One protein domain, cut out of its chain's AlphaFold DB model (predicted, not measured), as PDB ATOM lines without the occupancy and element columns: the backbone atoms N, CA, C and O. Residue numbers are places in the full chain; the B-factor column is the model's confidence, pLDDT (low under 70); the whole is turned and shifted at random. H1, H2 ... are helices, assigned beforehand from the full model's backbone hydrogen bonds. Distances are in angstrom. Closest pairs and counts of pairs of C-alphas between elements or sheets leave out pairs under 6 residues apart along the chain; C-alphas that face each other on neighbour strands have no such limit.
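Overview. This is residues 141 to 210 of the 210 residues of the protein "L-serine-phosphatidylethanolamine phosphatidyltransferase" of Oncopeltus fasciatus (UniProt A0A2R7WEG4). Beyond a free-standing first stretch with the short helix H1, the helix H2 and the much longer H3 meet near their ends as a narrow, open V. The 70 printed residues have three named helices, in the order H1, H2, H3, and no named strand; the class is all helix. The whole is extended, with a radius of gyration of the C-alphas of 17.7 A and spans of 55 by 33 by 21 A.

Arrangement. H1, residues 148 to 154, is apart from H2, residues 157 to 173, and from H3, residues 176 to 208. H2 and H3 touch only at the corner by their link, the closest C-alphas being those of Ala 170 and Cys 179, 6.3 A apart. They run opposite ways at a tilt of 36 degrees, only just steep. In H1, H2 and H3 every O i to N i+4 pair is within hydrogen-bond range.

Along the chain. H1 begins at C-alpha 148 (-41.470, -12.777, -15.051) and measures 10.0 A. H2 measures 23.7 A. H3 measures 48.4 A and ends at C-alpha 208 (-58.740, 6.030, -48.747).

Size, cuts and confidence. The printed part has no cut, and both links are tight. Residues 141 to 142 and 205 to 210 are under pLDDT 70.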
ATOM      1  N   VAL A 141     -48.608  -1.915 -23.654       67.31
ATOM      2  CA  VAL A 141     -49.999  -2.040 -23.199       67.31
ATOM      3  C   VAL A 141     -50.076  -2.674 -21.809       67.31
ATOM      4  O   VAL A 141     -49.427  -3.673 -21.503       67.31
ATOM      5  N   ASN A 142     -50.908  -2.082 -20.951       69.19
ATOM      6  CA  ASN A 142     -51.214  -2.568 -19.603       69.19
ATOM      7  C   ASN A 142     -49.962  -2.892 -18.748       69.19
ATOM      8  O   ASN A 142     -49.619  -4.053 -18.506       69.19
ATOM      9  N   CYS A 143     -49.294  -1.838 -18.265       73.75
ATOM     10  CA  CYS A 143     -48.077  -1.911 -17.440       73.75
ATOM     11  C   CYS A 143     -48.328  -2.264 -15.960       73.75
ATOM     12  O   CYS A 143     -47.405  -2.218 -15.151       73.75
ATOM     13  N   SER A 144     -49.574  -2.561 -15.587       81.19
ATOM     14  CA  SER A 144     -49.976  -2.816 -14.198       81.19
ATOM     15  C   SER A 144     -49.641  -4.233 -13.726       81.19
ATOM     16  O   SER A 144     -49.508  -4.458 -12.527       81.19
ATOM     17  N   ASP A 145     -49.519  -5.179 -14.660       79.12
ATOM     18  CA  ASP A 145     -49.221  -6.584 -14.382       79.12
ATOM     19  C   ASP A 145     -47.820  -6.934 -14.893       79.12
ATOM     20  O   ASP A 145     -47.572  -6.965 -16.104       79.12
ATOM     21  N   VAL A 146     -46.896  -7.133 -13.950       80.94
ATOM     22  CA  VAL A 146     -45.471  -7.373 -14.200       80.94
ATOM     23  C   VAL A 146     -45.121  -8.774 -13.702       80.94
ATOM     24  O   VAL A 146     -44.697  -8.967 -12.563       80.94
ATOM     25  N   THR A 147     -45.310  -9.765 -14.570       86.94
ATOM     26  CA  THR A 147     -44.888 -11.153 -14.340       86.94
ATOM     27  C   THR A 147     -43.538 -11.430 -15.009       86.94
ATOM     28  O   THR A 147     -43.177 -10.799 -16.003       86.94
ATOM     29  N   LEU A 148     -42.773 -12.393 -14.479       85.38
ATOM     30  CA  LEU A 148     -41.470 -12.777 -15.051       85.38
ATOM     31  C   LEU A 148     -41.592 -13.305 -16.488       85.38
ATOM     32  O   LEU A 148     -40.719 -13.047 -17.311       85.38
ATOM     33  N   GLU A 149     -42.688 -13.998 -16.793       84.38
ATOM     34  CA  GLU A 149     -42.997 -14.497 -18.137       84.38
ATOM     35  C   GLU A 149     -43.196 -13.343 -19.124       84.38
ATOM     36  O   GLU A 149     -42.619 -13.353 -20.209       84.38
ATOM     37  N   LYS A 150     -43.929 -12.301 -18.713       80.44
ATOM     38  CA  LYS A 150     -44.145 -11.105 -19.533       80.44
ATOM     39  C   LYS A 150     -42.844 -10.336 -19.752       80.44
ATOM     40  O   LYS A 150     -42.574  -9.923 -20.873       80.44
ATOM     41  N   ILE A 151     -41.999 -10.204 -18.725       82.56
ATOM     42  CA  ILE A 151     -40.670  -9.584 -18.870       82.56
ATOM     43  C   ILE A 151     -39.821 -10.349 -19.894       82.56
ATOM     44  O   ILE A 151     -39.206  -9.728 -20.756       82.56
ATOM     45  N   TRP A 152     -39.793 -11.683 -19.821       84.12
ATOM     46  CA  TRP A 152     -39.006 -12.500 -20.745       84.12
ATOM     47  C   TRP A 152     -39.506 -12.408 -22.193       84.12
ATOM     48  O   TRP A 152     -38.694 -12.319 -23.108       84.12
ATOM     49  N   ASP A 153     -40.822 -12.351 -22.407       81.44
ATOM     50  CA  ASP A 153     -41.419 -12.215 -23.745       81.44
ATOM     51  C   ASP A 153     -41.130 -10.854 -24.421       81.44
ATOM     52  O   ASP A 153     -41.043 -10.747 -25.652       81.44
ATOM     53  N   HIS A 154     -40.917  -9.816 -23.604       79.81
ATOM     54  CA  HIS A 154     -40.609  -8.453 -24.052       79.81
ATOM     55  C   HIS A 154     -39.100  -8.189 -24.216       79.81
ATOM     56  O   HIS A 154     -38.722  -7.189 -24.826       79.81
ATOM     57  N   LEU A 155     -38.226  -9.069 -23.711       83.75
ATOM     58  CA  LEU A 155     -36.780  -9.004 -23.945       83.75
ATOM     59  C   LEU A 155     -36.427  -9.647 -25.290       83.75
ATOM     60  O   LEU A 155     -36.019 -10.803 -25.376       83.75
ATOM     61  N   ASP A 156     -36.587  -8.875 -26.356       83.06
ATOM     62  CA  ASP A 156     -36.277  -9.313 -27.710       83.06
ATOM     63  C   ASP A 156     -34.809  -9.066 -28.113       83.06
ATOM     64  O   ASP A 156     -33.976  -8.521 -27.379       83.06
ATOM     65  N   ALA A 157     -34.474  -9.501 -29.331       84.31
ATOM     66  CA  ALA A 157     -33.148  -9.300 -29.906       84.31
ATOM     67  C   ALA A 157     -32.777  -7.812 -30.010       84.31
ATOM     68  O   ALA A 157     -31.593  -7.479 -29.943       84.31
ATOM     69  N   PHE A 158     -33.765  -6.922 -30.141       82.62
ATOM     70  CA  PHE A 158     -33.540  -5.487 -30.182       82.62
ATOM     71  C   PHE A 158     -33.114  -4.954 -28.812       82.62
ATOM     72  O   PHE A 158     -32.105  -4.255 -28.740       82.62
ATOM     73  N   ALA A 159     -33.782  -5.344 -27.723       84.12
ATOM     74  CA  ALA A 159     -33.394  -4.968 -26.363       84.12
ATOM     75  C   ALA A 159     -31.962  -5.426 -26.031       84.12
ATOM     76  O   ALA A 159     -31.153  -4.652 -25.511       84.12
ATOM     77  N   LEU A 160     -31.611  -6.664 -26.403       87.44
ATOM     78  CA  LEU A 160     -30.253  -7.190 -26.235       87.44
ATOM     79  C   LEU A 160     -29.229  -6.442 -27.096       87.44
ATOM     80  O   LEU A 160     -28.177  -6.043 -26.591       87.44
ATOM     81  N   ALA A 161     -29.523  -6.222 -28.379       87.88
ATOM     82  CA  ALA A 161     -28.640  -5.491 -29.283       87.88
ATOM     83  C   ALA A 161     -28.433  -4.040 -28.823       87.88
ATOM     84  O   ALA A 161     -27.311  -3.534 -28.867       87.88
ATOM     85  N   HIS A 162     -29.486  -3.390 -28.325       86.75
ATOM     86  CA  HIS A 162     -29.434  -2.034 -27.796       86.75
ATOM     87  C   HIS A 162     -28.575  -1.961 -26.528       86.75
ATOM     88  O   HIS A 162     -27.676  -1.123 -26.446       86.75
ATOM     89  N   PHE A 163     -28.775  -2.875 -25.571       89.25
ATOM     90  CA  PHE A 163     -27.965  -2.942 -24.353       89.25
ATOM     91  C   PHE A 163     -26.481  -3.181 -24.661       89.25
ATOM     92  O   PHE A 163     -25.616  -2.446 -24.179       89.25
ATOM     93  N   LEU A 164     -26.174  -4.175 -25.501       90.12
ATOM     94  CA  LEU A 164     -24.798  -4.493 -25.884       90.12
ATOM     95  C   LEU A 164     -24.151  -3.356 -26.684       90.12
ATOM     96  O   LEU A 164     -22.992  -3.014 -26.443       90.12
ATOM     97  N   GLY A 165     -24.902  -2.735 -27.595       87.25
ATOM     98  CA  GLY A 165     -24.457  -1.574 -28.357       87.25
ATOM     99  C   GLY A 165     -24.139  -0.384 -27.453       87.25
ATOM    100  O   GLY A 165     -23.077   0.230 -27.586       87.25
ATOM    101  N   TRP A 166     -25.008  -0.095 -26.482       89.12
ATOM    102  CA  TRP A 166     -24.778   0.955 -25.493       89.12
ATOM    103  C   TRP A 166     -23.558   0.656 -24.617       89.12
ATOM    104  O   TRP A 166     -22.705   1.528 -24.434       89.12
ATOM    105  N   ALA A 167     -23.408  -0.585 -24.146       88.50
ATOM    106  CA  ALA A 167     -22.260  -1.010 -23.351       88.50
ATOM    107  C   ALA A 167     -20.939  -0.852 -24.125       88.50
ATOM    108  O   ALA A 167     -19.977  -0.274 -23.614       88.50
ATOM    109  N   PHE A 168     -20.900  -1.286 -25.388       87.06
ATOM    110  CA  PHE A 168     -19.728  -1.115 -26.245       87.06
ATOM    111  C   PHE A 168     -19.407   0.366 -26.476       87.06
ATOM    112  O   PHE A 168     -18.259   0.794 -26.337       87.06
ATOM    113  N   LYS A 169     -20.430   1.185 -26.740       84.56
ATOM    114  CA  LYS A 169     -20.282   2.632 -26.906       84.56
ATOM    115  C   LYS A 169     -19.728   3.304 -25.653       84.56
ATOM    116  O   LYS A 169     -18.850   4.160 -25.768       84.56
ATOM    117  N   ALA A 170     -20.186   2.899 -24.471       87.81
ATOM    118  CA  ALA A 170     -19.675   3.398 -23.200       87.81
ATOM    119  C   ALA A 170     -18.187   3.053 -23.003       87.81
ATOM    120  O   ALA A 170     -17.408   3.917 -22.597       87.81
ATOM    121  N   ILE A 171     -17.771   1.834 -23.369       85.25
ATOM    122  CA  ILE A 171     -16.367   1.389 -23.303       85.25
ATOM    123  C   ILE A 171     -15.465   2.175 -24.265       85.25
ATOM    124  O   ILE A 171     -14.312   2.456 -23.921       85.25
ATOM    125  N   LEU A 172     -15.971   2.522 -25.453       80.81
ATOM    126  CA  LEU A 172     -15.225   3.282 -26.459       80.81
ATOM    127  C   LEU A 172     -15.111   4.766 -26.112       80.81
ATOM    128  O   LEU A 172     -14.017   5.322 -26.149       80.81
ATOM    129  N   VAL A 173     -16.235   5.410 -25.791       85.19
ATOM    130  CA  VAL A 173     -16.310   6.865 -25.588       85.19
ATOM    131  C   VAL A 173     -15.735   7.267 -24.229       85.19
ATOM    132  O   VAL A 173     -15.189   8.359 -24.105       85.19
ATOM    133  N   ARG A 174     -15.845   6.397 -23.209       85.81
ATOM    134  CA  ARG A 174     -15.328   6.592 -21.836       85.81
ATOM    135  C   ARG A 174     -15.656   7.955 -21.213       85.81
ATOM    136  O   ARG A 174     -14.953   8.418 -20.320       85.81
ATOM    137  N   HIS A 175     -16.732   8.594 -21.667       89.31
ATOM    138  CA  HIS A 175     -17.139   9.921 -21.231       89.31
ATOM    139  C   HIS A 175     -18.651   9.958 -21.015       89.31
ATOM    140  O   HIS A 175     -19.431   9.927 -21.968       89.31
ATOM    141  N   TYR A 176     -19.064  10.106 -19.754       88.31
ATOM    142  CA  TYR A 176     -20.473  10.060 -19.353       88.31
ATOM    143  C   TYR A 176     -21.337  11.087 -20.092       88.31
ATOM    144  O   TYR A 176     -22.362  10.709 -20.644       88.31
ATOM    145  N   GLY A 177     -20.900  12.351 -20.186       91.38
ATOM    146  CA  GLY A 177     -21.661  13.407 -20.872       91.38
ATOM    147  C   GLY A 177     -22.022  13.054 -22.321       91.38
ATOM    148  O   GLY A 177     -23.196  13.023 -22.663       91.38
ATOM    149  N   ILE A 178     -21.034  12.691 -23.146       87.31
ATOM    150  CA  ILE A 178     -21.248  12.264 -24.537       87.31
ATOM    151  C   ILE A 178     -22.150  11.023 -24.620       87.31
ATOM    152  O   ILE A 178     -23.020  10.960 -25.489       87.31
ATOM    153  N   CYS A 179     -21.974  10.034 -23.736       90.12
ATOM    154  CA  CYS A 179     -22.845   8.855 -23.711       90.12
ATOM    155  C   CYS A 179     -24.308   9.239 -23.450       90.12
ATOM    156  O   CYS A 179     -25.179   8.818 -24.206       90.12
ATOM    157  N   TRP A 180     -24.554  10.094 -22.456       90.75
ATOM    158  CA  TRP A 180     -25.882  10.619 -22.142       90.75
ATOM    159  C   TRP A 180     -26.477  11.429 -23.289       90.75
ATOM    160  O   TRP A 180     -27.625  11.203 -23.656       90.75
ATOM    161  N   THR A 181     -25.697  12.326 -23.901       92.25
ATOM    162  CA  THR A 181     -26.155  13.102 -25.058       92.25
ATOM    163  C   THR A 181     -26.618  12.184 -26.179       92.25
ATOM    164  O   THR A 181     -27.689  12.403 -26.731       92.25
ATOM    165  N   VAL A 182     -25.863  11.128 -26.495       88.56
ATOM    166  CA  VAL A 182     -26.288  10.203 -27.552       88.56
ATOM    167  C   VAL A 182     -27.512   9.381 -27.155       88.56
ATOM    168  O   VAL A 182     -28.377   9.195 -28.002       88.56
ATOM    169  N   SER A 183     -27.633   8.942 -25.900       90.81
ATOM    170  CA  SER A 183     -28.851   8.268 -25.426       90.81
ATOM    171  C   SER A 183     -30.088   9.160 -25.569       90.81
ATOM    172  O   SER A 183     -31.104   8.714 -26.086       90.81
ATOM    173  N   VAL A 184     -29.990  10.441 -25.201       91.38
ATOM    174  CA  VAL A 184     -31.096  11.401 -25.361       91.38
ATOM    175  C   VAL A 184     -31.402  11.670 -26.838       91.38
ATOM    176  O   VAL A 184     -32.565  11.714 -27.226       91.38
ATOM    177  N   MET A 185     -30.381  11.830 -27.688       90.12
ATOM    178  CA  MET A 185     -30.589  12.020 -29.131       90.12
ATOM    179  C   MET A 185     -31.265  10.811 -29.785       90.12
ATOM    180  O   MET A 185     -32.049  10.981 -30.720       90.12
ATOM    181  N   TRP A 186     -30.978   9.602 -29.300       86.06
ATOM    182  CA  TRP A 186     -31.612   8.384 -29.788       86.06
ATOM    183  C   TRP A 186     -33.117   8.379 -29.488       86.06
ATOM    184  O   TRP A 186     -33.910   8.236 -30.415       86.06
ATOM    185  N   GLU A 187     -33.504   8.685 -28.247       88.81
ATOM    186  CA  GLU A 187     -34.912   8.808 -27.836       88.81
ATOM    187  C   GLU A 187     -35.668   9.851 -28.676       88.81
ATOM    188  O   GLU A 187     -36.756   9.606 -29.196       88.81
ATOM    189  N   ILE A 188     -35.061  11.025 -28.885       89.62
ATOM    190  CA  ILE A 188     -35.659  12.083 -29.712       89.62
ATOM    191  C   ILE A 188     -35.872  11.598 -31.149       89.62
ATOM    192  O   ILE A 188     -36.885  11.932 -31.771       89.62
ATOM    193  N   THR A 189     -34.934  10.817 -31.687       87.06
ATOM    194  CA  THR A 189     -35.034  10.272 -33.045       87.06
ATOM    195  C   THR A 189     -36.182   9.271 -33.149       87.06
ATOM    196  O   THR A 189     -36.954   9.342 -34.105       87.06
ATOM    197  N   GLU A 190     -36.352   8.395 -32.155       84.00
ATOM    198  CA  GLU A 190     -37.462   7.440 -32.104       84.00
ATOM    199  C   GLU A 190     -38.819   8.151 -32.061       84.00
ATOM    200  O   GLU A 190     -39.674   7.915 -32.918       84.00
ATOM    201  N   VAL A 191     -38.995   9.103 -31.138       86.88
ATOM    202  CA  VAL A 191     -40.238   9.880 -31.020       86.88
ATOM    203  C   VAL A 191     -40.535  10.650 -32.310       86.88
ATOM    204  O   VAL A 191     -41.683  10.702 -32.770       86.88
ATOM    205  N   SER A 192     -39.504  11.226 -32.934       87.50
ATOM    206  CA  SER A 192     -39.635  11.938 -34.209       87.50
ATOM    207  C   SER A 192     -40.093  11.004 -35.329       87.50
ATOM    208  O   SER A 192     -41.003  11.351 -36.087       87.50
ATOM    209  N   TYR A 193     -39.514   9.806 -35.409       82.19
ATOM    210  CA  TYR A 193     -39.854   8.810 -36.420       82.19
ATOM    211  C   TYR A 193     -41.270   8.256 -36.228       82.19
ATOM    212  O   TYR A 193     -42.050   8.226 -37.180       82.19
ATOM    213  N   LEU A 194     -41.658   7.914 -34.996       84.19
ATOM    214  CA  LEU A 194     -43.025   7.498 -34.670       84.19
ATOM    215  C   LEU A 194     -44.041   8.580 -35.050       84.19
ATOM    216  O   LEU A 194     -45.054   8.298 -35.691       84.19
ATOM    217  N   THR A 195     -43.745   9.841 -34.726       83.12
ATOM    218  CA  THR A 195     -44.597  10.980 -35.093       83.12
ATOM    219  C   THR A 195     -44.742  11.111 -36.609       83.12
ATOM    220  O   THR A 195     -45.850  11.327 -37.111       83.12
ATOM    221  N   PHE A 196     -43.643  10.969 -37.351       82.88
ATOM    222  CA  PHE A 196     -43.650  10.980 -38.813       82.88
ATOM    223  C   PHE A 196     -44.506   9.840 -39.385       82.88
ATOM    224  O   PHE A 196     -45.400  10.092 -40.196       82.88
ATOM    225  N   LEU A 197     -44.319   8.609 -38.901       80.50
ATOM    226  CA  LEU A 197     -45.084   7.442 -39.342       80.50
ATOM    227  C   LEU A 197     -46.583   7.570 -39.055       80.50
ATOM    228  O   LEU A 197     -47.402   7.214 -39.902       80.50
ATOM    229  N   ILE A 198     -46.965   8.101 -37.890       81.88
ATOM    230  CA  ILE A 198     -48.375   8.342 -37.553       81.88
ATOM    231  C   ILE A 198     -48.989   9.365 -38.514       81.88
ATOM    232  O   ILE A 198     -50.113   9.167 -38.979       81.88
ATOM    233  N   LYS A 199     -48.266  10.445 -38.843       83.06
ATOM    234  CA  LYS A 199     -48.734  11.445 -39.816       83.06
ATOM    235  C   LYS A 199     -48.921  10.837 -41.205       83.06
ATOM    236  O   LYS A 199     -49.968  11.053 -41.812       83.06
ATOM    237  N   GLU A 200     -47.963  10.044 -41.679       81.88
ATOM    238  CA  GLU A 200     -48.056   9.349 -42.969       81.88
ATOM    239  C   GLU A 200     -49.208   8.334 -43.002       81.88
ATOM    240  O   GLU A 200     -49.997   8.323 -43.949       81.88
ATOM    241  N   LYS A 201     -49.394   7.535 -41.940       79.69
ATOM    242  CA  LYS A 201     -50.535   6.609 -41.834       79.69
ATOM    243  C   LYS A 201     -51.876   7.348 -41.850       79.69
ATOM    244  O   LYS A 201     -52.767   6.948 -42.598       79.69
ATOM    245  N   LYS A 202     -52.016   8.447 -41.095       76.44
ATOM    246  CA  LYS A 202     -53.233   9.279 -41.109       76.44
ATOM    247  C   LYS A 202     -53.495   9.880 -42.488       76.44
ATOM    248  O   LYS A 202     -54.626   9.842 -42.959       76.44
ATOM    249  N   LYS A 203     -52.460  10.388 -43.163       77.81
ATOM    250  CA  LYS A 203     -52.567  10.933 -44.523       77.81
ATOM    251  C   LYS A 203     -53.067   9.876 -45.510       77.81
ATOM    252  O   LYS A 203     -53.996  10.148 -46.261       77.81
ATOM    253  N   LYS A 204     -52.513   8.659 -45.466       73.50
ATOM    254  CA  LYS A 204     -52.965   7.542 -46.310       73.50
ATOM    255  C   LYS A 204     -54.394   7.097 -45.981       73.50
ATOM    256  O   LYS A 204     -55.161   6.865 -46.903       73.50
ATOM    257  N   GLN A 205     -54.787   7.045 -44.706       69.50
ATOM    258  CA  GLN A 205     -56.172   6.731 -44.322       69.50
ATOM    259  C   GLN A 205     -57.177   7.792 -44.792       69.50
ATOM    260  O   GLN A 205     -58.243   7.428 -45.273       69.50
ATOM    261  N   HIS A 206     -56.847   9.084 -44.719       60.78
ATOM    262  CA  HIS A 206     -57.723  10.143 -45.233       60.78
ATOM    263  C   HIS A 206     -57.901  10.092 -46.758       60.78
ATOM    264  O   HIS A 206     -58.987  10.394 -47.236       60.78
ATOM    265  N   VAL A 207     -56.880   9.661 -47.508       59.91
ATOM    266  CA  VAL A 207     -56.958   9.474 -48.971       59.91
ATOM    267  C   VAL A 207     -57.789   8.243 -49.365       59.91
ATOM    268  O   VAL A 207     -58.318   8.207 -50.463       59.91
ATOM    269  N   VAL A 208     -57.937   7.246 -48.486       57.44
ATOM    270  CA  VAL A 208     -58.740   6.030 -48.747       57.44
ATOM    271  C   VAL A 208     -60.232   6.223 -48.414       57.44
ATOM    272  O   VAL A 208     -61.061   5.423 -48.835       57.44
ATOM    273  N   ILE A 209     -60.589   7.273 -47.663       53.00
ATOM    274  CA  ILE A 209     -61.976   7.578 -47.250       53.00
ATOM    275  C   ILE A 209     -62.615   8.676 -48.142       53.00
ATOM    276  O   ILE A 209     -63.768   9.052 -47.927       53.00
ATOM    277  N   GLN A 210     -61.904   9.176 -49.160       42.34
ATOM    278  CA  GLN A 210     -62.435  10.054 -50.217       42.34
ATOM    279  C   GLN A 210     -62.479   9.322 -51.556       42.34
ATOM    280  O   GLN A 210     -63.422   9.609 -52.326       42.34
TER     281      GLN A 210